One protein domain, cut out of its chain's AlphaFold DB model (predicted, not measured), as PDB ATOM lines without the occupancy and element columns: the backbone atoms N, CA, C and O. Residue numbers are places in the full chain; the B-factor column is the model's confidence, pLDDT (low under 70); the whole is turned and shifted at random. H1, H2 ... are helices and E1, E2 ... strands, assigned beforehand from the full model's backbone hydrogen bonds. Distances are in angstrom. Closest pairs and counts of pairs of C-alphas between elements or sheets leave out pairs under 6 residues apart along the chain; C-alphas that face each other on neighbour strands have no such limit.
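This is residues 24 to 214 and 222 to 246 of the 251 residues of an uncharacterized protein of Desulfallas thermosapovorans DSM 6562 (UniProt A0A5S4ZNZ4). An up-and-down bundle of four helices, H4 to H7, makes the core, with the helical hairpin H2 and H3 at one end of the long axis and H8 to H11 beyond H7 at the other. H12 lies outermost beyond H10, and the strand hairpin E1 and E2 reaches out from the first residues of H5 and H7, its tip, residues 135 to 140, sticking out. The 216 printed residues, mostly helix, run H1 to H6, E1, E2, H7 to H12, twelve named helices and two antiparallel strands. The whole is compact, with a radius of gyration of the C-alphas of 19.2 A and spans of 53 by 38 by 33 A.

H1, residues 24 to 28, touches H2, residues 30 to 41, only at the corner; the closest C-alphas are Val 26 and Ala 33, 5.3 A. H2 and H3, residues 46 to 57, form a hairpin at a shallow tilt of 34 degrees, only just short of steep; closest C-alphas, Ala 40 and Arg 49, 4.7 A. Residues 46 to 50 of H3 touch H4, residues 74 to 83, about perpendicular at 81 degrees; closest C-alphas, Ala 50 and Leu 77, 6.4 A. H5, residues 87 to 100, forms hairpins with H4 and with H6, residues 108 to 124. E1, residues 130 to 136, and E2, residues 139 to 145, form an antiparallel hairpin; N 132 and O 143 are 2.7 A apart, within hydrogen-bond range. The hub H7, residues 146 to 168, touches H5 at a shallow tilt of 25 degrees, the same way; closest C-alphas, His 95 and Ala 156, 4.4 A. H7 also touches H6, H8, residues 173 to 179, H10, residues 187 to 199, and H11, residues 201 to 213. H9, residues 181 to 185, only just touches H10, only at the corner, with 3 pairs of C-alphas within 8 A. H12, residues 222 to 246, only just touches H10, also with 3 pairs; closest C-alphas, Ala 198 and Gly 232, 6.9 A. Every O i to N i+4 pair is within hydrogen-bond range except in H8, 1 of 3, with 2 of 4 O i to N i+3 pairs, and H11, 8 of 9.

H1 begins at C-alpha 24, (-33.547, 128.069, 182.836), and H12 ends at C-alpha 246, (12.963, 123.573, 196.423). From first to last C-alpha H12 measures 36.1 A, H7 33.0 A and H6 24.4 A.

Residues 215 to 221 are not printed; C-alphas 214 and 222 are 12.0 A apart. The link H3 to H4 is long. Confidence is under 70 in 23 residues, among them 231 to 240.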
ATOM      1  N   LYS A  24     -34.104 126.866 182.194       70.31
ATOM      2  CA  LYS A  24     -33.547 128.069 182.836       70.31
ATOM      3  C   LYS A  24     -33.885 128.097 184.319       70.31
ATOM      4  O   LYS A  24     -33.002 128.309 185.149       70.31
ATOM      5  N   ARG A  25     -35.137 127.790 184.668       74.25
ATOM      6  CA  ARG A  25     -35.576 127.736 186.068       74.25
ATOM      7  C   ARG A  25     -34.872 126.636 186.851       74.25
ATOM      8  O   ARG A  25     -34.481 126.873 187.991       74.25
ATOM      9  N   VAL A  26     -34.659 125.465 186.246       74.62
ATOM     10  CA  VAL A  26     -33.908 124.370 186.885       74.62
ATOM     11  C   VAL A  26     -32.453 124.776 187.143       74.62
ATOM     12  O   VAL A  26     -31.925 124.516 188.224       74.62
ATOM     13  N   ALA A  27     -31.812 125.471 186.200       71.50
ATOM     14  CA  ALA A  27     -30.442 125.946 186.376       71.50
ATOM     15  C   ALA A  27     -30.310 127.014 187.476       71.50
ATOM     16  O   ALA A  27     -29.286 127.067 188.165       71.50
ATOM     17  N   GLU A  28     -31.317 127.867 187.654       81.38
ATOM     18  CA  GLU A  28     -31.321 128.944 188.651       81.38
ATOM     19  C   GLU A  28     -31.707 128.472 190.059       81.38
ATOM     20  O   GLU A  28     -31.294 129.090 191.041       81.38
ATOM     21  N   GLN A  29     -32.452 127.369 190.180       84.81
ATOM     22  CA  GLN A  29     -33.062 126.927 191.437       84.81
ATOM     23  C   GLN A  29     -32.567 125.525 191.845       84.81
ATOM     24  O   GLN A  29     -33.128 124.518 191.414       84.81
ATOM     25  N   PRO A  30     -31.556 125.417 192.734       84.25
ATOM     26  CA  PRO A  30     -30.970 124.127 193.116       84.25
ATOM     27  C   PRO A  30     -31.961 123.131 193.731       84.25
ATOM     28  O   PRO A  30     -31.824 121.924 193.551       84.25
ATOM     29  N   TRP A  31     -32.969 123.621 194.459       88.25
ATOM     30  CA  TRP A  31     -34.010 122.775 195.049       88.25
ATOM     31  C   TRP A  31     -34.889 122.117 193.979       88.25
ATOM     32  O   TRP A  31     -35.290 120.967 194.141       88.25
ATOM     33  N   LEU A  32     -35.130 122.812 192.863       88.81
ATOM     34  CA  LEU A  32     -35.913 122.298 191.750       88.81
ATOM     35  C   LEU A  32     -35.134 121.184 191.042       88.81
ATOM     36  O   LEU A  32     -35.683 120.110 190.820       88.81
ATOM     37  N   ALA A  33     -33.835 121.384 190.785       88.56
ATOM     38  CA  ALA A  33     -32.963 120.346 190.227       88.56
ATOM     39  C   ALA A  33     -32.960 119.059 191.072       88.56
ATOM     40  O   ALA A  33     -33.045 117.965 190.518       88.56
ATOM     41  N   LYS A  34     -32.942 119.176 192.408       90.81
ATOM     42  CA  LYS A  34     -33.056 118.021 193.317       90.81
ATOM     43  C   LYS A  34     -34.410 117.318 193.217       90.81
ATOM     44  O   LYS A  34     -34.460 116.094 193.223       90.81
ATOM     45  N   GLN A  35     -35.502 118.071 193.108       91.88
ATOM     46  CA  GLN A  35     -36.837 117.492 192.957       91.88
ATOM     47  C   GLN A  35     -36.970 116.712 191.641       91.88
ATOM     48  O   GLN A  35     -37.529 115.616 191.628       91.88
ATOM     49  N   TRP A  36     -36.438 117.255 190.544       92.12
ATOM     50  CA  TRP A  36     -36.411 116.568 189.253       92.12
ATOM     51  C   TRP A  36     -35.486 115.352 189.257       92.12
ATOM     52  O   TRP A  36     -35.858 114.331 188.689       92.12
ATOM     53  N   ALA A  37     -34.341 115.422 189.943       93.56
ATOM     54  CA  ALA A  37     -33.465 114.268 190.123       93.56
ATOM     55  C   ALA A  37     -34.186 113.118 190.837       93.56
ATOM     56  O   ALA A  37     -34.229 112.014 190.309       93.56
ATOM     57  N   GLY A  38     -34.882 113.403 191.945       94.50
ATOM     58  CA  GLY A  38     -35.675 112.385 192.642       94.50
ATOM     59  C   GLY A  38     -36.772 111.759 191.770       94.50
ATOM     60  O   GLY A  38     -37.064 110.576 191.905       94.50
ATOM     61  N   ARG A  39     -37.356 112.517 190.830       94.31
ATOM     62  CA  ARG A  39     -38.310 111.976 189.842       94.31
ATOM     63  C   ARG A  39     -37.637 111.115 188.774       94.31
ATOM     64  O   ARG A  39     -38.217 110.117 188.365       94.31
ATOM     65  N   ALA A  40     -36.447 111.499 188.320       95.12
ATOM     66  CA  ALA A  40     -35.673 110.716 187.362       95.12
ATOM     67  C   ALA A  40     -35.174 109.393 187.977       95.12
ATOM     68  O   ALA A  40     -35.108 108.376 187.287       95.12
ATOM     69  N   GLU A  41     -34.878 109.381 189.276       96.69
ATOM     70  CA  GLU A  41     -34.400 108.199 190.001       96.69
ATOM     71  C   GLU A  41     -35.530 107.231 190.388       96.69
ATOM     72  O   GLU A  41     -35.338 106.015 190.347       96.69
ATOM     73  N   ALA A  42     -36.716 107.751 190.716       95.62
ATOM     74  CA  ALA A  42     -37.867 106.954 191.132       95.62
ATOM     75  C   ALA A  42     -38.455 106.079 189.999       95.62
ATOM     76  O   ALA A  42     -38.294 106.395 188.818       95.62
ATOM     77  N   PRO A  43     -39.189 104.995 190.329       96.19
ATOM     78  CA  PRO A  43     -39.936 104.219 189.340       96.19
ATOM     79  C   PRO A  43     -40.936 105.086 188.562       96.19
ATOM     80  O   PRO A  43     -41.577 105.972 189.127       96.19
ATOM     81  N   GLY A  44     -41.105 104.803 187.271       93.06
ATOM     82  CA  GLY A  44     -41.995 105.559 186.390       93.06
ATOM     83  C   GLY A  44     -41.759 105.240 184.916       93.06
ATOM     84  O   GLY A  44     -41.008 104.321 184.588       93.06
ATOM     85  N   CYS A  45     -42.391 106.013 184.032       95.75
ATOM     86  CA  CYS A  45     -42.243 105.856 182.587       95.75
ATOM     87  C   CYS A  45     -40.784 106.079 182.149       95.75
ATOM     88  O   CYS A  45     -40.181 107.104 182.475       95.75
ATOM     89  N   LEU A  46     -40.220 105.117 181.409       95.44
ATOM     90  CA  LEU A  46     -38.810 105.117 181.007       95.44
ATOM     91  C   LEU A  46     -38.447 106.342 180.158       95.44
ATOM     92  O   LEU A  46     -37.444 106.993 180.438       95.44
ATOM     93  N   SER A  47     -39.278 106.681 179.166       94.81
ATOM     94  CA  SER A  47     -39.027 107.799 178.249       94.81
ATOM     95  C   SER A  47     -39.020 109.141 178.976       94.81
ATOM     96  O   SER A  47     -38.068 109.903 178.853       94.81
ATOM     97  N   GLN A  48     -40.023 109.393 179.820       93.94
ATOM     98  CA  GLN A  48     -40.099 110.621 180.616       93.94
ATOM     99  C   GLN A  48     -38.877 110.768 181.527       93.94
ATOM    100  O   GLN A  48     -38.280 111.837 181.619       93.94
ATOM    101  N   ARG A  49     -38.460 109.683 182.188       95.88
ATOM    102  CA  ARG A  49     -37.263 109.697 183.037       95.88
ATOM    103  C   ARG A  49     -35.997 109.960 182.225       95.88
ATOM    104  O   ARG A  49     -35.173 110.759 182.663       95.88
ATOM    105  N   ALA A  50     -35.854 109.359 181.047       95.19
ATOM    106  CA  ALA A  50     -34.730 109.617 180.153       95.19
ATOM    107  C   ALA A  50     -34.669 111.089 179.705       95.19
ATOM    108  O   ALA A  50     -33.608 111.705 179.773       95.19
ATOM    109  N   GLU A  51     -35.802 111.701 179.354       93.25
ATOM    110  CA  GLU A  51     -35.875 113.130 179.012       93.25
ATOM    111  C   GLU A  51     -35.451 114.037 180.180       93.25
ATOM    112  O   GLU A  51     -34.732 115.030 179.994       93.25
ATOM    113  N   LEU A  52     -35.843 113.678 181.410       93.19
ATOM    114  CA  LEU A  52     -35.379 114.364 182.617       93.19
ATOM    115  C   LEU A  52     -33.872 114.220 182.806       93.19
ATOM    116  O   LEU A  52     -33.210 115.205 183.127       93.19
ATOM    117  N   LEU A  53     -33.319 113.029 182.587       94.88
ATOM    118  CA  LEU A  53     -31.881 112.787 182.680       94.88
ATOM    119  C   LEU A  53     -31.104 113.617 181.658       94.88
ATOM    120  O   LEU A  53     -30.147 114.294 182.037       94.88
ATOM    121  N   VAL A  54     -31.550 113.648 180.399       93.12
ATOM    122  CA  VAL A  54     -30.960 114.505 179.361       93.12
ATOM    123  C   VAL A  54     -30.998 115.962 179.810       93.12
ATOM    124  O   VAL A  54     -29.974 116.642 179.801       93.12
ATOM    125  N   THR A  55     -32.141 116.430 180.307       90.00
ATOM    126  CA  THR A  55     -32.306 117.798 180.812       90.00
ATOM    127  C   THR A  55     -31.353 118.120 181.963       90.00
ATOM    128  O   THR A  55     -30.714 119.174 181.971       90.00
ATOM    129  N   LEU A  56     -31.243 117.223 182.939       91.19
ATOM    130  CA  LEU A  56     -30.412 117.413 184.125       91.19
ATOM    131  C   LEU A  56     -28.917 117.309 183.799       91.19
ATOM    132  O   LEU A  56     -28.119 118.001 184.432       91.19
ATOM    133  N   SER A  57     -28.541 116.533 182.778       92.06
ATOM    134  CA  SER A  57     -27.158 116.421 182.295       92.06
ATOM    135  C   SER A  57     -26.609 117.733 181.719       92.06
ATOM    136  O   SER A  57     -25.401 117.953 181.727       92.06
ATOM    137  N   LEU A  58     -27.487 118.642 181.270       87.81
ATOM    138  CA  LEU A  58     -27.104 119.965 180.760       87.81
ATOM    139  C   LEU A  58     -26.739 120.953 181.875       87.81
ATOM    140  O   LEU A  58     -26.224 122.040 181.603       87.81
ATOM    141  N   LEU A  59     -27.024 120.620 183.137       86.81
ATOM    142  CA  LEU A  59     -26.639 121.465 184.258       86.81
ATOM    143  C   LEU A  59     -25.122 121.390 184.489       86.81
ATOM    144  O   LEU A  59     -24.524 120.325 184.322       86.81
ATOM    145  N   PRO A  60     -24.487 122.480 184.965       85.19
ATOM    146  CA  PRO A  60     -23.097 122.430 185.404       85.19
ATOM    147  C   PRO A  60     -22.890 121.322 186.440       85.19
ATOM    148  O   PRO A  60     -23.730 121.170 187.327       85.19
ATOM    149  N   LEU A  61     -21.749 120.626 186.407       83.81
ATOM    150  CA  LEU A  61     -21.453 119.483 187.289       83.81
ATOM    151  C   LEU A  61     -21.738 119.755 188.773       83.81
ATOM    152  O   LEU A  61     -22.330 118.926 189.449       83.81
ATOM    153  N   LYS A  62     -21.420 120.952 189.285       86.38
ATOM    154  CA  LYS A  62     -21.703 121.349 190.682       86.38
ATOM    155  C   LYS A  62     -23.197 121.459 191.040       86.38
ATOM    156  O   LYS A  62     -23.539 121.578 192.211       86.38
ATOM    157  N   LYS A  63     -24.073 121.511 190.033       87.75
ATOM    158  CA  LYS A  63     -25.534 121.634 190.152       87.75
ATOM    159  C   LYS A  63     -26.277 120.367 189.738       87.75
ATOM    160  O   LYS A  63     -27.467 120.279 190.026       87.75
ATOM    161  N   GLN A  64     -25.619 119.415 189.075       87.62
ATOM    162  CA  GLN A  64     -26.239 118.122 188.795       87.62
ATOM    163  C   GLN A  64     -26.647 117.491 190.128       87.62
ATOM    164  O   GLN A  64     -25.915 117.589 191.103       87.62
ATOM    165  N   ALA A  65     -27.841 116.936 190.244       89.38
ATOM    166  CA  ALA A  65     -28.307 116.341 191.504       89.38
ATOM    167  C   ALA A  65     -28.574 114.842 191.373       89.38
ATOM    168  O   ALA A  65     -28.776 114.189 192.385       89.38
ATOM    169  N   VAL A  66     -28.544 114.338 190.140       94.06
ATOM    170  CA  VAL A  66     -28.815 112.949 189.793       94.06
ATOM    171  C   VAL A  66     -27.614 112.074 190.121       94.06
ATOM    172  O   VAL A  66     -26.480 112.450 189.809       94.06
ATOM    173  N   SER A  67     -27.894 110.897 190.670       95.00
ATOM    174  CA  SER A  67     -27.017 109.730 190.634       95.00
ATOM    175  C   SER A  67     -27.630 108.695 189.688       95.00
ATOM    176  O   SER A  67     -28.728 108.180 189.917       95.00
ATOM    177  N   ILE A  68     -26.958 108.425 188.567       97.12
ATOM    178  CA  ILE A  68     -27.468 107.478 187.569       97.12
ATOM    179  C   ILE A  68     -27.399 106.040 188.099       97.12
ATOM    180  O   ILE A  68     -28.252 105.222 187.753       97.12
ATOM    181  N   SER A  69     -26.465 105.742 189.009       96.94
ATOM    182  CA  SER A  69     -26.414 104.455 189.702       96.94
ATOM    183  C   SER A  69     -27.615 104.231 190.628       96.94
ATOM    184  O   SER A  69     -28.018 103.082 190.805       96.94
ATOM    185  N   ALA A  70     -28.231 105.295 191.157       95.56
ATOM    186  CA  ALA A  70     -29.412 105.221 192.024       95.56
ATOM    187  C   ALA A  70     -30.748 105.103 191.264       95.56
ATOM    188  O   ALA A  70     -31.803 104.922 191.874       95.56
ATOM    189  N   CYS A  71     -30.736 105.206 189.935       97.12
ATOM    190  CA  CYS A  71     -31.954 105.165 189.137       97.12
ATOM    191  C   CYS A  71     -32.603 103.770 189.118       97.12
ATOM    192  O   CYS A  71     -31.957 102.756 188.850       97.12
ATOM    193  N   PHE A  72     -33.925 103.719 189.302       96.38
ATOM    194  CA  PHE A  72     -34.711 102.501 189.094       96.38
ATOM    195  C   PHE A  72     -34.542 101.992 187.655       96.38
ATOM    196  O   PHE A  72     -34.670 102.778 186.717       96.38
ATOM    197  N   GLU A  73     -34.270 100.699 187.469       96.75
ATOM    198  CA  GLU A  73     -33.975 100.109 186.149       96.75
ATOM    199  C   GLU A  73     -32.860 100.849 185.377       96.75
ATOM    200  O   GLU A  73     -32.958 101.051 184.167       96.75
ATOM    201  N   ARG A  74     -31.788 101.255 186.075       97.38
ATOM    202  CA  ARG A  74     -30.643 101.988 185.501       97.38
ATOM    203  C   ARG A  74     -30.087 101.400 184.201       97.38
ATOM    204  O   ARG A  74     -29.753 102.165 183.307       97.38
ATOM    205  N   ASP A  75     -30.048 100.074 184.061       98.19
ATOM    206  CA  ASP A  75     -29.566  99.417 182.837       98.19
ATOM    207  C   ASP A  75     -30.450  99.757 181.633       98.19
ATOM    208  O   ASP A  75     -29.952 100.202 180.602       98.19
ATOM    209  N   LYS A  76     -31.777  99.667 181.794       97.81
ATOM    210  CA  LYS A  76     -32.739 100.020 180.739       97.81
ATOM    211  C   LYS A  76     -32.675 101.503 180.382       97.81
ATOM    212  O   LYS A  76     -32.891 101.861 179.232       97.81
ATOM    213  N   LEU A  77     -32.403 102.374 181.357       97.25
ATOM    214  CA  LEU A  77     -32.222 103.807 181.106       97.25
ATOM    215  C   LEU A  77     -30.962 104.088 180.294       97.25
ATOM    216  O   LEU A  77     -31.009 104.898 179.371       97.25
ATOM    217  N   VAL A  78     -29.853 103.424 180.623       98.00
ATOM    218  CA  VAL A  78     -28.612 103.527 179.853       98.00
ATOM    219  C   VAL A  78     -28.850 103.048 178.426       98.00
ATOM    220  O   VAL A  78     -28.570 103.801 177.499       98.00
ATOM    221  N   GLU A  79     -29.431 101.860 178.245       98.12
ATOM    222  CA  GLU A  79     -29.778 101.320 176.923       98.12
ATOM    223  C   GLU A  79     -30.653 102.299 176.131       98.12
ATOM    224  O   GLU A  79     -30.309 102.666 175.012       98.12
ATOM    225  N   HIS A  80     -31.716 102.821 176.747       97.62
ATOM    226  CA  HIS A  80     -32.621 103.768 176.102       97.62
ATOM    227  C   HIS A  80     -31.928 105.065 175.660       97.62
ATOM    228  O   HIS A  80     -32.193 105.569 174.570       97.62
ATOM    229  N   LEU A  81     -31.031 105.615 176.484       96.81
ATOM    230  CA  LEU A  81     -30.269 106.818 176.140       96.81
ATOM    231  C   LEU A  81     -29.231 106.545 175.042       96.81
ATOM    232  O   LEU A  81     -28.997 107.405 174.192       96.81
ATOM    233  N   MET A  82     -28.620 105.358 175.031       96.56
ATOM    234  CA  MET A  82     -27.693 104.943 173.975       96.56
ATOM    235  C   MET A  82     -28.412 104.741 172.637       96.56
ATOM    236  O   MET A  82     -27.917 105.214 171.615       96.56
ATOM    237  N   ASP A  83     -29.599 104.129 172.645       96.31
ATOM    238  CA  ASP A  83     -30.442 103.939 171.455       96.31
ATOM    239  C   ASP A  83     -30.887 105.270 170.829       96.31
ATOM    240  O   ASP A  83     -31.138 105.351 169.627       96.31
ATOM    241  N   GLN A  84     -30.954 106.334 171.635       94.50
ATOM    242  CA  GLN A  84     -31.247 107.700 171.192       94.50
ATOM    243  C   GLN A  84     -29.996 108.510 170.812       94.50
ATOM    244  O   GLN A  84     -30.102 109.705 170.538       94.50
ATOM    245  N   ASP A  85     -28.814 107.885 170.789       94.19
ATOM    246  CA  ASP A  85     -27.516 108.532 170.567       94.19
ATOM    247  C   ASP A  85     -27.224 109.694 171.564       94.19
ATOM    248  O   ASP A  85     -26.403 110.577 171.295       94.19
ATOM    249  N   GLU A  86     -27.820 109.687 172.766       94.50
ATOM    250  CA  GLU A  86     -27.626 110.707 173.815       94.50
ATOM    251  C   GLU A  86     -26.344 110.452 174.649       94.50
ATOM    252  O   GLU A  86     -26.305 110.604 175.874       94.50
ATOM    253  N   TYR A  87     -25.239 110.087 173.982       95.69
ATOM    254  CA  TYR A  87     -23.962 109.748 174.636       95.69
ATOM    255  C   TYR A  87     -23.393 110.896 175.472       95.69
ATOM    256  O   TYR A  87     -22.812 110.663 176.528       95.69
ATOM    257  N   GLY A  88     -23.559 112.144 175.021       94.88
ATOM    258  CA  GLY A  88     -23.081 113.313 175.763       94.88
ATOM    259  C   GLY A  88     -23.789 113.482 177.111       94.88
ATOM    260  O   GLY A  88     -23.146 113.813 178.107       94.88
ATOM    261  N   ALA A  89     -25.096 113.203 177.160       94.81
ATOM    262  CA  ALA A  89     -25.858 113.223 178.403       94.81
ATOM    263  C   ALA A  89     -25.398 112.104 179.344       94.81
ATOM    264  O   ALA A  89     -25.117 112.365 180.514       94.81
ATOM    265  N   LEU A  90     -25.243 110.884 178.816       96.94
ATOM    266  CA  LEU A  90     -24.735 109.741 179.576       96.94
ATOM    267  C   LEU A  90     -23.354 110.011 180.176       96.94
ATOM    268  O   LEU A  90     -23.168 109.804 181.371       96.94
ATOM    269  N   LEU A  91     -22.404 110.520 179.390       97.38
ATOM    270  CA  LEU A  91     -21.054 110.825 179.872       97.38
ATOM    271  C   LEU A  91     -21.058 111.890 180.973       97.38
ATOM    272  O   LEU A  91     -20.350 111.735 181.962       97.38
ATOM    273  N   ASN A  92     -21.893 112.926 180.856       95.81
ATOM    274  CA  ASN A  92     -22.049 113.933 181.908       95.81
ATOM    275  C   ASN A  92     -22.610 113.344 183.208       95.81
ATOM    276  O   ASN A  92     -22.111 113.658 184.289       95.81
ATOM    277  N   LEU A  93     -23.628 112.486 183.108       96.88
ATOM    278  CA  LEU A  93     -24.231 111.828 184.268       96.88
ATOM    279  C   LEU A  93     -23.233 110.877 184.940       96.88
ATOM    280  O   LEU A  93     -23.066 110.939 186.155       96.88
ATOM    281  N   LEU A  94     -22.520 110.066 184.150       97.94
ATOM    282  CA  LEU A  94     -21.462 109.176 184.633       97.94
ATOM    283  C   LEU A  94     -20.334 109.960 185.303       97.94
ATOM    284  O   LEU A  94     -19.931 109.607 186.406       97.94
ATOM    285  N   HIS A  95     -19.859 111.040 184.676       97.50
ATOM    286  CA  HIS A  95     -18.849 111.921 185.258       97.50
ATOM    287  C   HIS A  95     -19.322 112.452 186.615       97.50
ATOM    288  O   HIS A  95     -18.613 112.303 187.608       97.50
ATOM    289  N   SER A  96     -20.522 113.027 186.695       96.56
ATOM    290  CA  SER A  96     -21.041 113.561 187.959       96.56
ATOM    291  C   SER A  96     -21.137 112.499 189.055       96.56
ATOM    292  O   SER A  96     -20.746 112.771 190.192       96.56
ATOM    293  N   ASP A  97     -21.624 111.302 188.727       97.06
ATOM    294  CA  ASP A  97     -21.781 110.214 189.695       97.06
ATOM    295  C   ASP A  97     -20.418 109.686 190.172       97.06
ATOM    296  O   ASP A  97     -20.135 109.647 191.370       97.06
ATOM    297  N   LEU A  98     -19.501 109.413 189.238       97.69
ATOM    298  CA  LEU A  98     -18.131 108.988 189.534       97.69
ATOM    299  C   LEU A  98     -17.361 110.039 190.337       97.69
ATOM    300  O   LEU A  98     -16.656 109.696 191.282       97.69
ATOM    301  N   ALA A  99     -17.505 111.327 190.022       96.44
ATOM    302  CA  ALA A  99     -16.836 112.403 190.750       96.44
ATOM    303  C   ALA A  99     -17.295 112.499 192.216       96.44
ATOM    304  O   ALA A  99     -16.530 112.945 193.071       96.44
ATOM    305  N   ARG A 100     -18.530 112.077 192.514       95.25
ATOM    306  CA  ARG A 100     -19.133 112.141 193.856       95.25
ATOM    307  C   ARG A 100     -19.081 110.838 194.620       95.25
ATOM    308  O   ARG A 100     -19.307 110.858 195.826       95.25
ATOM    309  N   TRP A 101     -18.806 109.730 193.944       96.38
ATOM    310  CA  TRP A 101     -18.700 108.440 194.597       96.38
ATOM    311  C   TRP A 101     -17.592 108.479 195.662       96.38
ATOM    312  O   TRP A 101     -16.456 108.894 195.391       96.38
ATOM    313  N   LEU A 102     -17.938 108.055 196.876       94.81
ATOM    314  CA  LEU A 102     -17.053 107.978 198.036       94.81
ATOM    315  C   LEU A 102     -17.142 106.578 198.651       94.81
ATOM    316  O   LEU A 102     -18.241 106.029 198.714       94.81
ATOM    317  N   PRO A 103     -16.031 106.029 199.166       92.19
ATOM    318  CA  PRO A 103     -16.004 104.670 199.707       92.19
ATOM    319  C   PRO A 103     -16.883 104.483 200.952       92.19
ATOM    320  O   PRO A 103     -17.384 103.387 201.176       92.19
ATOM    321  N   ASP A 104     -17.100 105.538 201.742       89.75
ATOM    322  CA  ASP A 104     -17.867 105.456 202.995       89.75
ATOM    323  C   ASP A 104     -19.388 105.467 202.782       89.75
ATOM    324  O   ASP A 104     -20.144 105.066 203.667       89.75
ATOM    325  N   SER A 105     -19.851 105.960 201.632       90.06
ATOM    326  CA  SER A 105     -21.278 106.173 201.358       90.06
ATOM    327  C   SER A 105     -21.780 105.476 200.099       90.06
ATOM    328  O   SER A 105     -22.979 105.259 199.968       90.06
ATOM    329  N   GLY A 106     -20.893 105.192 199.147       89.44
ATOM    330  CA  GLY A 106     -21.231 104.575 197.875       89.44
ATOM    331  C   GLY A 106     -21.116 103.060 197.938       89.44
ATOM    332  O   GLY A 106     -20.163 102.516 198.499       89.44
ATOM    333  N   GLU A 107     -22.053 102.359 197.304       92.94
ATOM    334  CA  GLU A 107     -21.906 100.923 197.135       92.94
ATOM    335  C   GLU A 107     -20.794 100.615 196.128       92.94
ATOM    336  O   GLU A 107     -20.624 101.267 195.095       92.94
ATOM    337  N   PHE A 108     -20.018  99.578 196.411       93.25
ATOM    338  CA  PHE A 108     -18.959  99.131 195.513       93.25
ATOM    339  C   PHE A 108     -19.497  98.483 194.230       93.25
ATOM    340  O   PHE A 108     -18.889  98.602 193.169       93.25
ATOM    341  N   SER A 109     -20.651  97.815 194.320       94.31
ATOM    342  CA  SER A 109     -21.436  97.340 193.172       94.31
ATOM    343  C   SER A 109     -21.743  98.476 192.202       94.31
ATOM    344  O   SER A 109     -21.661  98.277 190.990       94.31
ATOM    345  N   ASP A 110     -22.039  99.666 192.722       96.19
ATOM    346  CA  ASP A 110     -22.321 100.841 191.906       96.19
ATOM    347  C   ASP A 110     -21.066 101.364 191.223       96.19
ATOM    348  O   ASP A 110     -21.115 101.650 190.032       96.19
ATOM    349  N   LEU A 111     -19.921 101.406 191.915       96.38
ATOM    350  CA  LEU A 111     -18.656 101.772 191.273       96.38
ATOM    351  C   LEU A 111     -18.304 100.804 190.136       96.38
ATOM    352  O   LEU A 111     -17.995 101.246 189.031       96.38
ATOM    353  N   LYS A 112     -18.403  99.489 190.376       95.38
ATOM    354  CA  LYS A 112     -18.200  98.465 189.335       95.38
ATOM    355  C   LYS A 112     -19.087  98.717 188.122       95.38
ATOM    356  O   LYS A 112     -18.614  98.668 186.988       95.38
ATOM    357  N   TRP A 113     -20.366  98.976 188.379       97.19
ATOM    358  CA  TRP A 113     -21.353  99.235 187.346       97.19
ATOM    359  C   TRP A 113     -21.039 100.521 186.570       97.19
ATOM    360  O   TRP A 113     -20.963 100.478 185.346       97.19
ATOM    361  N   LEU A 114     -20.747 101.631 187.256       97.88
ATOM    362  CA  LEU A 114     -20.398 102.914 186.638       97.88
ATOM    363  C   LEU A 114     -19.175 102.794 185.718       97.88
ATOM    364  O   LEU A 114     -19.196 103.307 184.600       97.88
ATOM    365  N   LEU A 115     -18.129 102.085 186.157       97.25
ATOM    366  CA  LEU A 115     -16.939 101.841 185.336       97.25
ATOM    367  C   LEU A 115     -17.270 100.994 184.100       97.25
ATOM    368  O   LEU A 115     -16.837 101.324 182.998       97.25
ATOM    369  N   ALA A 116     -18.059  99.928 184.260       96.94
ATOM    370  CA  ALA A 116     -18.465  99.079 183.143       96.94
ATOM    371  C   ALA A 116     -19.295  99.855 182.106       96.94
ATOM    372  O   ALA A 116     -19.009  99.780 180.910       96.94
ATOM    373  N   VAL A 117     -20.266 100.650 182.565       98.00
ATOM    374  CA  VAL A 117     -21.099 101.497 181.700       98.00
ATOM    375  C   VAL A 117     -20.257 102.557 180.998       98.00
ATOM    376  O   VAL A 117     -20.416 102.746 179.795       98.00
ATOM    377  N   LEU A 118     -19.317 103.208 181.687       98.38
ATOM    378  CA  LEU A 118     -18.419 104.180 181.059       98.38
ATOM    379  C   LEU A 118     -17.613 103.554 179.916       98.38
ATOM    380  O   LEU A 118     -17.567 104.113 178.820       98.38
ATOM    381  N   LEU A 119     -17.014 102.384 180.142       97.00
ATOM    382  CA  LEU A 119     -16.244 101.686 179.110       97.00
ATOM    383  C   LEU A 119     -17.129 101.239 177.937       97.00
ATOM    384  O   LEU A 119     -16.715 101.328 176.777       97.00
ATOM    385  N   GLN A 120     -18.362 100.813 178.213       97.44
ATOM    386  CA  GLN A 120     -19.349 100.500 177.182       97.44
ATOM    387  C   GLN A 120     -19.712 101.740 176.353       97.44
ATOM    388  O   GLN A 120     -19.653 101.687 175.123       97.44
ATOM    389  N   VAL A 121     -20.048 102.854 177.008       97.06
ATOM    390  CA  VAL A 121     -20.413 104.119 176.358       97.06
ATOM    391  C   VAL A 121     -19.253 104.637 175.519       97.06
ATOM    392  O   VAL A 121     -19.460 104.935 174.348       97.06
ATOM    393  N   LYS A 122     -18.027 104.653 176.055       97.00
ATOM    394  CA  LYS A 122     -16.802 105.019 175.327       97.00
ATOM    395  C   LYS A 122     -16.631 104.205 174.042       97.00
ATOM    396  O   LYS A 122     -16.318 104.754 172.989       97.00
ATOM    397  N   LYS A 123     -16.829 102.885 174.112       96.38
ATOM    398  CA  LYS A 123     -16.692 102.007 172.943       96.38
ATOM    399  C   LYS A 123     -17.764 102.292 171.889       96.38
ATOM    400  O   LYS A 123     -17.450 102.333 170.703       96.38
ATOM    401  N   GLN A 124     -19.017 102.463 172.309       96.38
ATOM    402  CA  GLN A 124     -20.148 102.659 171.393       96.38
ATOM    403  C   GLN A 124     -20.240 104.085 170.834       96.38
ATOM    404  O   GLN A 124     -20.757 104.283 169.737       96.38
ATOM    405  N   SER A 125     -19.688 105.069 171.542       95.06
ATOM    406  CA  SER A 125     -19.668 106.468 171.118       95.06
ATOM    407  C   SER A 125     -18.543 106.787 170.118       95.06
ATOM    408  O   SER A 125     -18.467 107.904 169.606       95.06
ATOM    409  N   SER A 126     -17.683 105.817 169.786       92.81
ATOM    410  CA  SER A 126     -16.592 106.001 168.825       92.81
ATOM    411  C   SER A 126     -17.111 106.479 167.461       92.81
ATOM    412  O   SER A 126     -17.976 105.854 166.845       92.81
ATOM    413  N   GLY A 127     -16.596 107.620 166.992       90.69
ATOM    414  CA  GLY A 127     -17.016 108.251 165.734       90.69
ATOM    415  C   GLY A 127     -18.374 108.967 165.784       90.69
ATOM    416  O   GLY A 127     -18.818 109.493 164.760       90.69
ATOM    417  N   LYS A 128     -19.038 109.012 166.944       93.81
ATOM    418  CA  LYS A 128     -20.287 109.756 167.157       93.81
ATOM    419  C   LYS A 128     -19.995 111.213 167.530       93.81
ATOM    420  O   LYS A 128     -18.848 111.654 167.600       93.81
ATOM    421  N   LYS A 129     -21.053 111.999 167.734       92.62
ATOM    422  CA  LYS A 129     -20.965 113.403 168.149       92.62
ATOM    423  C   LYS A 129     -21.834 113.638 169.373       92.62
ATOM    424  O   LYS A 129     -22.892 113.036 169.501       92.62
ATOM    425  N   ALA A 130     -21.402 114.546 170.240       89.50
ATOM    426  CA  ALA A 130     -22.212 115.016 171.354       89.50
ATOM    427  C   ALA A 130     -23.006 116.255 170.940       89.50
ATOM    428  O   ALA A 130     -22.494 117.129 170.229       89.50
ATOM    429  N   ARG A 131     -24.238 116.357 171.442       84.00
ATOM    430  CA  ARG A 131     -25.033 117.580 171.371       84.00
ATOM    431  C   ARG A 131     -24.428 118.637 172.300       84.00
ATOM    432  O   ARG A 131     -24.213 118.399 173.483       84.00
ATOM    433  N   VAL A 132     -24.184 119.822 171.760       79.81
ATOM    434  CA  VAL A 132     -23.644 120.993 172.450       79.81
ATOM    435  C   VAL A 132     -24.695 122.085 172.439       79.81
ATOM    436  O   VAL A 132     -25.113 122.545 171.374       79.81
ATOM    437  N   VAL A 133     -25.104 122.516 173.627       76.00
ATOM    438  CA  VAL A 133     -26.042 123.623 173.802       76.00
ATOM    439  C   VAL A 133     -25.244 124.888 174.107       76.00
ATOM    440  O   VAL A 133     -24.636 125.020 175.165       76.00
ATOM    441  N   LEU A 134     -25.221 125.820 173.158       73.12
ATOM    442  CA  LEU A 134     -24.555 127.112 173.282       73.12
ATOM    443  C   LEU A 134     -25.587 128.187 173.613       73.12
ATOM    444  O   LEU A 134     -26.490 128.460 172.822       73.12
ATOM    445  N   HIS A 135     -25.429 128.843 174.758       71.44
ATOM    446  CA  HIS A 135     -26.223 130.018 175.100       71.44
ATOM    447  C   HIS A 135     -25.517 131.273 174.588       71.44
ATOM    448  O   HIS A 135     -24.505 131.699 175.139       71.44
ATOM    449  N   THR A 136     -26.048 131.858 173.516       76.50
ATOM    450  CA  THR A 136     -25.534 133.105 172.933       76.50
ATOM    451  C   THR A 136     -26.512 134.256 173.194       76.50
ATOM    452  O   THR A 136     -27.693 134.001 173.442       76.50
ATOM    453  N   PRO A 137     -26.083 135.530 173.087       75.81
ATOM    454  CA  PRO A 137     -27.005 136.670 173.145       75.81
ATOM    455  C   PRO A 137     -28.127 136.608 172.093       75.81
ATOM    456  O   PRO A 137     -29.198 137.163 172.310       75.81
ATOM    457  N   ALA A 138     -27.903 135.902 170.977       77.56
ATOM    458  CA  ALA A 138     -28.883 135.679 169.914       77.56
ATOM    459  C   ALA A 138     -29.854 134.512 170.197       77.56
ATOM    460  O   ALA A 138     -30.717 134.218 169.373       77.56
ATOM    461  N   GLY A 139     -29.711 133.833 171.339       73.94
ATOM    462  CA  GLY A 139     -30.514 132.680 171.731       73.94
ATOM    463  C   GLY A 139     -29.695 131.404 171.936       73.94
ATOM    464  O   GLY A 139     -28.463 131.386 171.835       73.94
ATOM    465  N   THR A 140     -30.406 130.323 172.256       74.56
ATOM    466  CA  THR A 140     -29.827 128.991 172.441       74.56
ATOM    467  C   THR A 140     -29.620 128.323 171.082       74.56
ATOM    468  O   THR A 140     -30.575 128.153 170.331       74.56
ATOM    469  N   GLN A 141     -28.383 127.936 170.768       77.00
ATOM    470  CA  GLN A 141     -28.046 127.153 169.580       77.00
ATOM    471  C   GLN A 141     -27.658 125.737 169.986       77.00
ATOM    472  O   GLN A 141     -26.874 125.549 170.913       77.00
ATOM    473  N   VAL A 142     -28.166 124.747 169.257       80.31
ATOM    474  CA  VAL A 142     -27.788 123.343 169.421       80.31
ATOM    475  C   VAL A 142     -26.880 122.953 168.258       80.31
ATOM    476  O   VAL A 142     -27.237 123.159 167.100       80.31
ATOM    477  N   ARG A 143     -25.689 122.435 168.557       85.12
ATOM    478  CA  ARG A 143     -24.721 121.936 167.568       85.12
ATOM    479  C   ARG A 143     -24.273 120.533 167.930       85.12
ATOM    480  O   ARG A 143     -24.380 120.132 169.077       85.12
ATOM    481  N   GLU A 144     -23.715 119.815 166.972       90.06
ATOM    482  CA  GLU A 144     -23.071 118.526 167.217       90.06
ATOM    483  C   GLU A 144     -21.554 118.672 167.111       90.06
ATOM    484  O   GLU A 144     -21.055 119.319 166.188       90.06
ATOM    485  N   SER A 145     -20.814 118.070 168.041       92.88
ATOM    486  CA  SER A 145     -19.353 118.136 168.067       92.88
ATOM    487  C   SER A 145     -18.741 116.802 168.490       92.88
ATOM    488  O   SER A 145     -19.056 116.280 169.559       92.88
ATOM    489  N   ALA A 146     -17.843 116.272 167.655       93.38
ATOM    490  CA  ALA A 146     -17.018 115.110 167.994       93.38
ATOM    491  C   ALA A 146     -15.981 115.472 169.069       93.38
ATOM    492  O   ALA A 146     -15.872 114.775 170.065       93.38
ATOM    493  N   ALA A 147     -15.329 116.633 168.939       93.19
ATOM    494  CA  ALA A 147     -14.353 117.107 169.922       93.19
ATOM    495  C   ALA A 147     -14.965 117.312 171.319       93.19
ATOM    496  O   ALA A 147     -14.307 117.080 172.324       93.19
ATOM    497  N   MET A 148     -16.239 117.723 171.400       93.75
ATOM    498  CA  MET A 148     -16.927 117.789 172.696       93.75
ATOM    499  C   MET A 148     -17.154 116.394 173.275       93.75
ATOM    500  O   MET A 148     -17.004 116.203 174.472       93.75
ATOM    501  N   LEU A 149     -17.529 115.423 172.440       95.50
ATOM    502  CA  LEU A 149     -17.718 114.051 172.895       95.50
ATOM    503  C   LEU A 149     -16.407 113.458 173.422       95.50
ATOM    504  O   LEU A 149     -16.415 112.858 174.488       95.50
ATOM    505  N   GLU A 150     -15.296 113.675 172.716       95.81
ATOM    506  CA  GLU A 150     -13.956 113.260 173.149       95.81
ATOM    507  C   GLU A 150     -13.579 113.897 174.493       95.81
ATOM    508  O   GLU A 150     -13.214 113.178 175.419       95.81
ATOM    509  N   ALA A 151     -13.779 115.210 174.649       95.12
ATOM    510  CA  ALA A 151     -13.537 115.895 175.920       95.12
ATOM    511  C   ALA A 151     -14.399 115.334 177.068       95.12
ATOM    512  O   ALA A 151     -13.908 115.129 178.172       95.12
ATOM    513  N   LEU A 152     -15.677 115.027 176.807       95.81
ATOM    514  CA  LEU A 152     -16.560 114.410 177.802       95.81
ATOM    515  C   LEU A 152     -16.114 112.993 178.185       95.81
ATOM    516  O   LEU A 152     -16.273 112.600 179.341       95.81
ATOM    517  N   VAL A 153     -15.569 112.223 177.238       97.69
ATOM    518  CA  VAL A 153     -14.973 110.910 177.523       97.69
ATOM    519  C   VAL A 153     -13.743 111.071 178.413       97.69
ATOM    520  O   VAL A 153     -13.653 110.378 179.424       97.69
ATOM    521  N   GLU A 154     -12.828 111.986 178.086       97.44
ATOM    522  CA  GLU A 154     -11.627 112.251 178.892       97.44
ATOM    523  C   GLU A 154     -11.976 112.683 180.323       97.44
ATOM    524  O   GLU A 154     -11.453 112.115 181.283       97.44
ATOM    525  N   ASP A 155     -12.914 113.620 180.480       97.00
ATOM    526  CA  ASP A 155     -13.384 114.081 181.790       97.00
ATOM    527  C   ASP A 155     -13.995 112.933 182.613       97.00
ATOM    528  O   ASP A 155     -13.692 112.768 183.800       97.00
ATOM    529  N   ALA A 156     -14.830 112.098 181.985       97.81
ATOM    530  CA  ALA A 156     -15.444 110.953 182.649       97.81
ATOM    531  C   ALA A 156     -14.411 109.877 183.034       97.81
ATOM    532  O   ALA A 156     -14.517 109.297 184.118       97.81
ATOM    533  N   LEU A 157     -13.391 109.636 182.202       98.19
ATOM    534  CA  LEU A 157     -12.270 108.741 182.520       98.19
ATOM    535  C   LEU A 157     -11.429 109.273 183.686       98.19
ATOM    536  O   LEU A 157     -11.066 108.504 184.577       98.19
ATOM    537  N   GLY A 158     -11.170 110.581 183.734       97.75
ATOM    538  CA  GLY A 158     -10.495 111.216 184.865       97.75
ATOM    539  C   GLY A 158     -11.277 111.048 186.171       97.75
ATOM    540  O   GLY A 158     -10.716 110.653 187.195       97.75
ATOM    541  N   ALA A 159     -12.594 111.265 186.134       97.81
ATOM    542  CA  ALA A 159     -13.461 111.049 187.291       97.81
ATOM    543  C   ALA A 159     -13.524 109.574 187.718       97.81
ATOM    544  O   ALA A 159     -13.495 109.285 188.918       97.81
ATOM    545  N   ALA A 160     -13.558 108.647 186.755       98.00
ATOM    546  CA  ALA A 160     -13.489 107.210 186.995       98.00
ATOM    547  C   ALA A 160     -12.192 106.802 187.697       98.00
ATOM    548  O   ALA A 160     -12.234 106.097 188.706       98.00
ATOM    549  N   ALA A 161     -11.050 107.280 187.207       97.25
ATOM    550  CA  ALA A 161      -9.752 107.022 187.813       97.25
ATOM    551  C   ALA A 161      -9.677 107.550 189.249       97.25
ATOM    552  O   ALA A 161      -9.274 106.823 190.157       97.25
ATOM    553  N   ALA A 162     -10.149 108.776 189.480       97.19
ATOM    554  CA  ALA A 162     -10.199 109.348 190.818       97.19
ATOM    555  C   ALA A 162     -11.122 108.542 191.753       97.19
ATOM    556  O   ALA A 162     -10.781 108.325 192.914       97.19
ATOM    557  N   ALA A 163     -12.278 108.070 191.271       96.69
ATOM    558  CA  ALA A 163     -13.181 107.213 192.045       96.69
ATOM    559  C   ALA A 163     -12.538 105.866 192.395       96.69
ATOM    560  O   ALA A 163     -12.635 105.412 193.535       96.69
ATOM    561  N   TRP A 164     -11.825 105.265 191.443       95.69
ATOM    562  CA  TRP A 164     -11.084 104.026 191.646       95.69
ATOM    563  C   TRP A 164      -9.976 104.192 192.698       95.69
ATOM    564  O   TRP A 164      -9.868 103.377 193.612       95.69
ATOM    565  N   VAL A 165      -9.206 105.284 192.646       94.69
ATOM    566  CA  VAL A 165      -8.172 105.589 193.654       94.69
ATOM    567  C   VAL A 165      -8.788 105.877 195.027       94.69
ATOM    568  O   VAL A 165      -8.288 105.389 196.039       94.69
ATOM    569  N   ARG A 166      -9.922 106.590 195.094       95.00
ATOM    570  CA  ARG A 166     -10.668 106.749 196.357       95.00
ATOM    571  C   ARG A 166     -11.158 105.411 196.906       95.00
ATOM    572  O   ARG A 166     -11.141 105.231 198.119       95.00
ATOM    573  N   CYS A 167     -11.568 104.485 196.038       94.19
ATOM    574  CA  CYS A 167     -11.936 103.131 196.443       94.19
ATOM    575  C   CYS A 167     -10.745 102.413 197.074       94.19
ATOM    576  O   CYS A 167     -10.906 101.881 198.163       94.19
ATOM    577  N   LEU A 168      -9.566 102.453 196.444       92.19
ATOM    578  CA  LEU A 168      -8.332 101.864 196.976       92.19
ATOM    579  C   LEU A 168      -7.984 102.391 198.373       92.19
ATOM    580  O   LEU A 168      -7.657 101.625 199.272       92.19
ATOM    581  N   CYS A 169      -8.077 103.707 198.562       90.31
ATOM    582  CA  CYS A 169      -7.780 104.358 199.839       90.31
ATOM    583  C   CYS A 169      -8.892 104.203 200.892       90.31
ATOM    584  O   CYS A 169      -8.703 104.623 202.038       90.31
ATOM    585  N   GLY A 170     -10.050 103.664 200.507       89.69
ATOM    586  CA  GLY A 170     -11.213 103.477 201.364       89.69
ATOM    587  C   GLY A 170     -11.151 102.210 202.225       89.69
ATOM    588  O   GLY A 170     -10.253 101.381 202.068       89.69
ATOM    589  N   PRO A 171     -12.113 102.023 203.146       82.94
ATOM    590  CA  PRO A 171     -12.166 100.840 204.001       82.94
ATOM    591  C   PRO A 171     -12.268  99.537 203.188       82.94
ATOM    592  O   PRO A 171     -13.229  99.334 202.445       82.94
ATOM    593  N   GLY A 172     -11.281  98.647 203.339       75.56
ATOM    594  CA  GLY A 172     -11.199  97.384 202.588       75.56
ATOM    595  C   GLY A 172     -10.979  97.566 201.081       75.56
ATOM    596  O   GLY A 172     -11.317  96.677 200.300       75.56
ATOM    597  N   GLY A 173     -10.510  98.744 200.661       74.00
ATOM    598  CA  GLY A 173     -10.246  99.084 199.266       74.00
ATOM    599  C   GLY A 173      -9.115  98.281 198.640       74.00
ATOM    600  O   GLY A 173      -9.223  97.880 197.482       74.00
ATOM    601  N   ASP A 174      -8.091  98.010 199.441       66.56
ATOM    602  CA  ASP A 174      -6.919  97.189 199.146       66.56
ATOM    603  C   ASP A 174      -7.304  95.858 198.468       66.56
ATOM    604  O   ASP A 174      -6.928  95.558 197.333       66.56
ATOM    605  N   HIS A 175      -8.230  95.111 199.059       70.94
ATOM    606  CA  HIS A 175      -8.621  93.813 198.502       70.94
ATOM    607  C   HIS A 175      -9.640  93.895 197.359       70.94
ATOM    608  O   HIS A 175      -9.755  92.974 196.548       70.94
ATOM    609  N   ARG A 176     -10.406  94.987 197.284       78.75
ATOM    610  CA  ARG A 176     -11.570  95.085 196.393       78.75
ATOM    611  C   ARG A 176     -11.227  95.636 195.024       78.75
ATOM    612  O   ARG A 176     -11.884  95.271 194.051       78.75
ATOM    613  N   VAL A 177     -10.206  96.482 194.896       76.88
ATOM    614  CA  VAL A 177      -9.864  97.084 193.596       76.88
ATOM    615  C   VAL A 177      -9.493  96.061 192.522       76.88
ATOM    616  O   VAL A 177      -9.769  96.284 191.342       76.88
ATOM    617  N   LEU A 178      -8.950  94.910 192.926       77.81
ATOM    618  CA  LEU A 178      -8.633  93.795 192.031       77.81
ATOM    619  C   LEU A 178      -9.888  93.115 191.466       77.81
ATOM    620  O   LEU A 178      -9.835  92.498 190.406       77.81
ATOM    621  N   GLU A 179     -11.046  93.291 192.105       79.50
ATOM    622  CA  GLU A 179     -12.324  92.806 191.585       79.50
ATOM    623  C   GLU A 179     -12.877  93.671 190.434       79.50
ATOM    624  O   GLU A 179     -13.958  93.386 189.913       79.50
ATOM    625  N   MET A 180     -12.164  94.730 190.034       82.12
ATOM    626  CA  MET A 180     -12.472  95.592 188.886       82.12
ATOM    627  C   MET A 180     -11.419  95.447 187.772       82.12
ATOM    628  O   MET A 180     -10.851  96.454 187.342       82.12
ATOM    629  N   PRO A 181     -11.150  94.232 187.254       75.12
ATOM    630  CA  PRO A 181     -10.065  94.014 186.292       75.12
ATOM    631  C   PRO A 181     -10.256  94.815 184.997       75.12
ATOM    632  O   PRO A 181      -9.288  95.223 184.363       75.12
ATOM    633  N   LEU A 182     -11.511  95.111 184.639       74.62
ATOM    634  CA  LEU A 182     -11.854  95.928 183.476       74.62
ATOM    635  C   LEU A 182     -11.250  97.340 183.538       74.62
ATOM    636  O   LEU A 182     -10.925  97.894 182.492       74.62
ATOM    637  N   ALA A 183     -11.056  97.896 184.739       77.00
ATOM    638  CA  ALA A 183     -10.505  99.238 184.909       77.00
ATOM    639  C   ALA A 183      -9.042  99.337 184.446       77.00
ATOM    640  O   ALA A 183      -8.639 100.357 183.897       77.00
ATOM    641  N   LEU A 184      -8.266  98.264 184.635       82.69
ATOM    642  CA  LEU A 184      -6.867  98.184 184.207       82.69
ATOM    643  C   LEU A 184      -6.703  97.546 182.818       82.69
ATOM    644  O   LEU A 184      -5.641  97.674 182.212       82.69
ATOM    645  N   ALA A 185      -7.736  96.869 182.307       77.19
ATOM    646  CA  ALA A 185      -7.738  96.288 180.965       77.19
ATOM    647  C   ALA A 185      -7.959  97.337 179.859       77.19
ATOM    648  O   ALA A 185      -7.441  97.178 178.752       77.19
ATOM    649  N   ASP A 186      -8.716  98.408 180.132       88.00
ATOM    650  CA  ASP A 186      -8.817  99.550 179.217       88.00
ATOM    651  C   ASP A 186      -7.584 100.451 179.349       88.00
ATOM    652  O   ASP A 186      -7.300 100.995 180.415       88.00
ATOM    653  N   ARG A 187      -6.852 100.626 178.243       87.69
ATOM    654  CA  ARG A 187      -5.573 101.348 178.224       87.69
ATOM    655  C   ARG A 187      -5.689 102.793 178.711       87.69
ATOM    656  O   ARG A 187      -4.837 103.236 179.470       87.69
ATOM    657  N   GLU A 188      -6.700 103.529 178.259       89.81
ATOM    658  CA  GLU A 188      -6.818 104.956 178.584       89.81
ATOM    659  C   GLU A 188      -7.266 105.140 180.032       89.81
ATOM    660  O   GLU A 188      -6.683 105.947 180.750       89.81
ATOM    661  N   LEU A 189      -8.232 104.347 180.507       92.31
ATOM    662  CA  LEU A 189      -8.615 104.368 181.918       92.31
ATOM    663  C   LEU A 189      -7.435 103.992 182.824       92.31
ATOM    664  O   LEU A 189      -7.197 104.667 183.824       92.31
ATOM    665  N   ALA A 190      -6.656 102.973 182.450       86.56
ATOM    666  CA  ALA A 190      -5.446 102.603 183.172       86.56
ATOM    667  C   ALA A 190      -4.435 103.761 183.216       86.56
ATOM    668  O   ALA A 190      -3.882 104.045 184.276       86.56
ATOM    669  N   GLU A 191      -4.216 104.467 182.100       86.38
ATOM    670  CA  GLU A 191      -3.359 105.661 182.054       86.38
ATOM    671  C   GLU A 191      -3.844 106.741 183.041       86.38
ATOM    672  O   GLU A 191      -3.036 107.235 183.833       86.38
ATOM    673  N   PHE A 192      -5.146 107.050 183.082       92.75
ATOM    674  CA  PHE A 192      -5.710 107.984 184.069       92.75
ATOM    675  C   PHE A 192      -5.546 107.499 185.516       92.75
ATOM    676  O   PHE A 192      -5.161 108.289 186.378       92.75
ATOM    677  N   ILE A 193      -5.757 106.207 185.791       89.88
ATOM    678  CA  ILE A 193      -5.533 105.621 187.122       89.88
ATOM    679  C   ILE A 193      -4.073 105.790 187.541       89.88
ATOM    680  O   ILE A 193      -3.802 106.240 188.652       89.88
ATOM    681  N   PHE A 194      -3.115 105.490 186.662       86.06
ATOM    682  CA  PHE A 194      -1.697 105.655 186.980       86.06
ATOM    683  C   PHE A 194      -1.306 107.120 187.187       86.06
ATOM    684  O   PHE A 194      -0.457 107.396 188.037       86.06
ATOM    685  N   MET A 195      -1.918 108.060 186.461       86.38
ATOM    686  CA  MET A 195      -1.723 109.490 186.709       86.38
ATOM    687  C   MET A 195      -2.231 109.903 188.096       86.38
ATOM    688  O   MET A 195      -1.532 110.632 188.798       86.38
ATOM    689  N   GLU A 196      -3.396 109.412 188.517       91.62
ATOM    690  CA  GLU A 196      -3.939 109.684 189.854       91.62
ATOM    691  C   GLU A 196      -3.106 109.016 190.962       91.62
ATOM    692  O   GLU A 196      -2.755 109.663 191.945       91.62
ATOM    693  N   LEU A 197      -2.667 107.768 190.775       87.44
ATOM    694  CA  LEU A 197      -1.758 107.085 191.706       87.44
ATOM    695  C   LEU A 197      -0.405 107.795 191.836       87.44
ATOM    696  O   LEU A 197       0.162 107.855 192.922       87.44
ATOM    697  N   ALA A 198       0.127 108.359 190.749       82.75
ATOM    698  CA  ALA A 198       1.367 109.133 190.804       82.75
ATOM    699  C   ALA A 198       1.222 110.423 191.634       82.75
ATOM    700  O   ALA A 198       2.216 110.929 192.157       82.75
ATOM    701  N   ARG A 199      -0.004 110.949 191.762       86.00
ATOM    702  CA  ARG A 199      -0.338 112.113 192.598       86.00
ATOM    703  C   ARG A 199      -0.610 111.738 194.056       86.00
ATOM    704  O   ARG A 199      -0.463 112.600 194.919       86.00
ATOM    705  N   ASP A 200      -0.951 110.478 194.334       85.31
ATOM    706  CA  ASP A 200      -1.183 109.943 195.680       85.31
ATOM    707  C   ASP A 200      -0.218 108.776 196.002       85.31
ATOM    708  O   ASP A 200      -0.540 107.599 195.800       85.31
ATOM    709  N   PRO A 201       0.976 109.075 196.560       79.62
ATOM    710  CA  PRO A 201       1.964 108.058 196.921       79.62
ATOM    711  C   PRO A 201       1.446 106.997 197.899       79.62
ATOM    712  O   PRO A 201       1.958 105.875 197.903       79.62
ATOM    713  N   ARG A 202       0.449 107.328 198.732       83.75
ATOM    714  CA  ARG A 202      -0.151 106.374 199.670       83.75
ATOM    715  C   ARG A 202      -1.011 105.368 198.916       83.75
ATOM    716  O   ARG A 202      -0.873 104.173 199.163       83.75
ATOM    717  N   ALA A 203      -1.849 105.834 197.994       86.94
ATOM    718  CA  ALA A 203      -2.632 104.953 197.133       86.94
ATOM    719  C   ALA A 203      -1.723 104.001 196.344       86.94
ATOM    720  O   ALA A 203      -1.954 102.797 196.306       86.94
ATOM    721  N   LEU A 204      -0.629 104.519 195.776       82.88
ATOM    722  CA  LEU A 204       0.342 103.688 195.065       82.88
ATOM    723  C   LEU A 204       0.961 102.607 195.965       82.88
ATOM    724  O   LEU A 204       1.105 101.463 195.530       82.88
ATOM    725  N   ALA A 205       1.315 102.947 197.207       79.12
ATOM    726  CA  ALA A 205       1.854 101.983 198.162       79.12
ATOM    727  C   ALA A 205       0.848 100.865 198.482       79.12
ATOM    728  O   ALA A 205       1.230  99.698 198.425       79.12
ATOM    729  N   LEU A 206      -0.423 101.211 198.720       82.56
ATOM    730  CA  LEU A 206      -1.497 100.238 198.966       82.56
ATOM    731  C   LEU A 206      -1.649  99.268 197.790       82.56
ATOM    732  O   LEU A 206      -1.554  98.059 197.975       82.56
ATOM    733  N   LEU A 207      -1.734  99.785 196.559       82.00
ATOM    734  CA  LEU A 207      -1.813  98.933 195.368       82.00
ATOM    735  C   LEU A 207      -0.627  97.961 195.278       82.00
ATOM    736  O   LEU A 207      -0.776  96.802 194.892       82.00
ATOM    737  N   MET A 208       0.577  98.432 195.609       76.62
ATOM    738  CA  MET A 208       1.773  97.596 195.586       76.62
ATOM    739  C   MET A 208       1.766  96.512 196.669       76.62
ATOM    740  O   MET A 208       2.355  95.452 196.445       76.62
ATOM    741  N   GLU A 209       1.147  96.757 197.822       73.06
ATOM    742  CA  GLU A 209       0.974  95.758 198.882       73.06
ATOM    743  C   GLU A 209       0.031  94.637 198.427       73.06
ATOM    744  O   GLU A 209       0.399  93.462 198.529       73.06
ATOM    745  N   ASP A 210      -1.095  94.972 197.793       68.81
ATOM    746  CA  ASP A 210      -2.045  93.973 197.289       68.81
ATOM    747  C   ASP A 210      -1.486  93.154 196.127       68.81
ATOM    748  O   ASP A 210      -1.552  91.922 196.141       68.81
ATOM    749  N   VAL A 211      -0.846  93.797 195.144       61.28
ATOM    750  CA  VAL A 211      -0.268  93.100 193.979       61.28
ATOM    751  C   VAL A 211       0.838  92.121 194.393       61.28
ATOM    752  O   VAL A 211       1.024  91.078 193.760       61.28
ATOM    753  N   ARG A 212       1.565  92.398 195.486       54.97
ATOM    754  CA  ARG A 212       2.568  91.462 196.027       54.97
ATOM    755  C   ARG A 212       1.945  90.171 196.548       54.97
ATOM    756  O   ARG A 212       2.606  89.136 196.472       54.97
ATOM    757  N   SER A 213       0.708  90.219 197.037       52.09
ATOM    758  CA  SER A 213      -0.006  89.048 197.556       52.09
ATOM    759  C   SER A 213      -0.635  88.172 196.456       52.09
ATOM    760  O   SER A 213      -0.908  86.998 196.693       52.09
ATOM    761  N   TRP A 214      -0.789  88.706 195.235       50.81
ATOM    762  CA  TRP A 214      -1.558  88.124 194.123       50.81
ATOM    763  C   TRP A 214      -0.722  87.858 192.851       50.81
ATOM    764  O   TRP A 214      -1.186  88.038 191.726       50.81
ATOM    765  N   ARG A 222       4.690  89.749 183.804       61.19
ATOM    766  CA  ARG A 222       5.699  90.170 184.795       61.19
ATOM    767  C   ARG A 222       6.605  91.308 184.306       61.19
ATOM    768  O   ARG A 222       7.005  92.159 185.099       61.19
ATOM    769  N   GLN A 223       6.935  91.327 183.014       69.75
ATOM    770  CA  GLN A 223       7.723  92.397 182.396       69.75
ATOM    771  C   GLN A 223       6.971  93.730 182.346       69.75
ATOM    772  O   GLN A 223       7.566  94.764 182.639       69.75
ATOM    773  N   GLN A 224       5.676  93.719 182.031       63.19
ATOM    774  CA  GLN A 224       4.843  94.924 182.004       63.19
ATOM    775  C   GLN A 224       4.700  95.510 183.411       63.19
ATOM    776  O   GLN A 224       4.879  96.714 183.600       63.19
ATOM    777  N   LEU A 225       4.497  94.646 184.412       62.53
ATOM    778  CA  LEU A 225       4.467  95.047 185.817       62.53
ATOM    779  C   LEU A 225       5.803  95.668 186.260       62.53
ATOM    780  O   LEU A 225       5.818  96.721 186.889       62.53
ATOM    781  N   LEU A 226       6.936  95.062 185.889       71.44
ATOM    782  CA  LEU A 226       8.268  95.607 186.173       71.44
ATOM    783  C   LEU A 226       8.488  96.986 185.544       71.44
ATOM    784  O   LEU A 226       9.014  97.879 186.206       71.44
ATOM    785  N   VAL A 227       8.075  97.179 184.289       70.75
ATOM    786  CA  VAL A 227       8.185  98.475 183.604       70.75
ATOM    787  C   VAL A 227       7.337  99.536 184.305       70.75
ATOM    788  O   VAL A 227       7.811 100.654 184.514       70.75
ATOM    789  N   LEU A 228       6.113  99.194 184.710       65.62
ATOM    790  CA  LEU A 228       5.236 100.089 185.468       65.62
ATOM    791  C   LEU A 228       5.847 100.472 186.819       65.62
ATOM    792  O   LEU A 228       5.944 101.659 187.129       65.62
ATOM    793  N   LEU A 229       6.348  99.494 187.576       66.62
ATOM    794  CA  LEU A 229       7.016  99.733 188.858       66.62
ATOM    795  C   LEU A 229       8.256 100.623 188.706       66.62
ATOM    796  O   LEU A 229       8.468 101.532 189.504       66.62
ATOM    797  N   GLN A 230       9.056 100.411 187.660       73.56
ATOM    798  CA  GLN A 230      10.220 101.252 187.373       73.56
ATOM    799  C   GLN A 230       9.827 102.687 187.011       73.56
ATOM    800  O   GLN A 230      10.507 103.628 187.424       73.56
ATOM    801  N   ARG A 231       8.738 102.879 186.257       66.62
ATOM    802  CA  ARG A 231       8.210 104.215 185.944       66.62
ATOM    803  C   ARG A 231       7.707 104.921 187.200       66.62
ATOM    804  O   ARG A 231       8.082 106.069 187.416       66.62
ATOM    805  N   GLY A 232       6.944 104.224 188.043       60.12
ATOM    806  CA  GLY A 232       6.472 104.747 189.327       60.12
ATOM    807  C   GLY A 232       7.624 105.149 190.250       60.12
ATOM    808  O   GLY A 232       7.643 106.266 190.758       60.12
ATOM    809  N   ALA A 233       8.644 104.295 190.384       65.69
ATOM    810  CA  ALA A 233       9.835 104.594 191.179       65.69
ATOM    811  C   ALA A 233      10.579 105.844 190.679       65.69
ATOM    812  O   ALA A 233      10.963 106.694 191.480       65.69
ATOM    813  N   ARG A 234      10.740 105.999 189.356       66.25
ATOM    814  CA  ARG A 234      11.365 107.194 188.763       66.25
ATOM    815  C   ARG A 234      10.534 108.457 188.979       66.25
ATOM    816  O   ARG A 234      11.107 109.501 189.265       66.25
ATOM    817  N   ALA A 235       9.211 108.370 188.858       55.47
ATOM    818  CA  ALA A 235       8.322 109.501 189.113       55.47
ATOM    819  C   ALA A 235       8.400 109.948 190.581       55.47
ATOM    820  O   ALA A 235       8.581 111.131 190.856       55.47
ATOM    821  N   ALA A 236       8.363 108.998 191.521       58.16
ATOM    822  CA  ALA A 236       8.519 109.280 192.945       58.16
ATOM    823  C   ALA A 236       9.888 109.907 193.261       58.16
ATOM    824  O   ALA A 236       9.963 110.881 194.011       58.16
ATOM    825  N   GLN A 237      10.959 109.391 192.651       66.44
ATOM    826  CA  GLN A 237      12.302 109.946 192.790       66.44
ATOM    827  C   GLN A 237      12.378 111.387 192.268       66.44
ATOM    828  O   GLN A 237      12.885 112.259 192.967       66.44
ATOM    829  N   PHE A 238      11.820 111.661 191.088       67.62
ATOM    830  CA  PHE A 238      11.771 113.011 190.528       67.62
ATOM    831  C   PHE A 238      11.014 113.991 191.439       67.62
ATOM    832  O   PHE A 238      11.484 115.104 191.684       67.62
ATOM    833  N   CYS A 239       9.864 113.577 191.982       54.94
ATOM    834  CA  CYS A 239       9.108 114.384 192.940       54.94
ATOM    835  C   CYS A 239       9.937 114.687 194.196       54.94
ATOM    836  O   CYS A 239       9.990 115.834 194.633       54.94
ATOM    837  N   HIS A 240      10.623 113.681 194.748       66.00
ATOM    838  CA  HIS A 240      11.503 113.854 195.903       66.00
ATOM    839  C   HIS A 240      12.647 114.836 195.614       66.00
ATOM    840  O   HIS A 240      12.845 115.784 196.371       66.00
ATOM    841  N   GLU A 241      13.357 114.656 194.500       80.50
ATOM    842  CA  GLU A 241      14.456 115.534 194.081       80.50
ATOM    843  C   GLU A 241      13.983 116.979 193.883       80.50
ATOM    844  O   GLU A 241      14.637 117.911 194.345       80.50
ATOM    845  N   THR A 242      12.811 117.172 193.274       71.38
ATOM    846  CA  THR A 242      12.217 118.500 193.060       71.38
ATOM    847  C   THR A 242      11.861 119.185 194.381       71.38
ATOM    848  O   THR A 242      12.154 120.368 194.560       71.38
ATOM    849  N   ILE A 243      11.275 118.452 195.335       67.00
ATOM    850  CA  ILE A 243      10.957 118.975 196.674       67.00
ATOM    851  C   ILE A 243      12.242 119.363 197.415       67.00
ATOM    852  O   ILE A 243      12.328 120.465 197.954       67.00
ATOM    853  N   MET A 244      13.254 118.493 197.405       84.19
ATOM    854  CA  MET A 244      14.537 118.750 198.066       84.19
ATOM    855  C   MET A 244      15.281 119.934 197.444       84.19
ATOM    856  O   MET A 244      15.821 120.766 198.170       84.19
ATOM    857  N   ALA A 245      15.268 120.057 196.115       77.94
ATOM    858  CA  ALA A 245      15.825 121.213 195.419       77.94
ATOM    859  C   ALA A 245      15.093 122.508 195.800       77.94
ATOM    860  O   ALA A 245      15.734 123.530 196.032       77.94
ATOM    861  N   GLY A 246      13.763 122.460 195.920       71.62
ATOM    862  CA  GLY A 246      12.963 123.573 196.423       71.62
ATOM    863  C   GLY A 246      13.389 123.997 197.829       71.62
ATOM    864  O   GLY A 246      13.700 125.164 198.034       71.62
TER     865      GLY A 246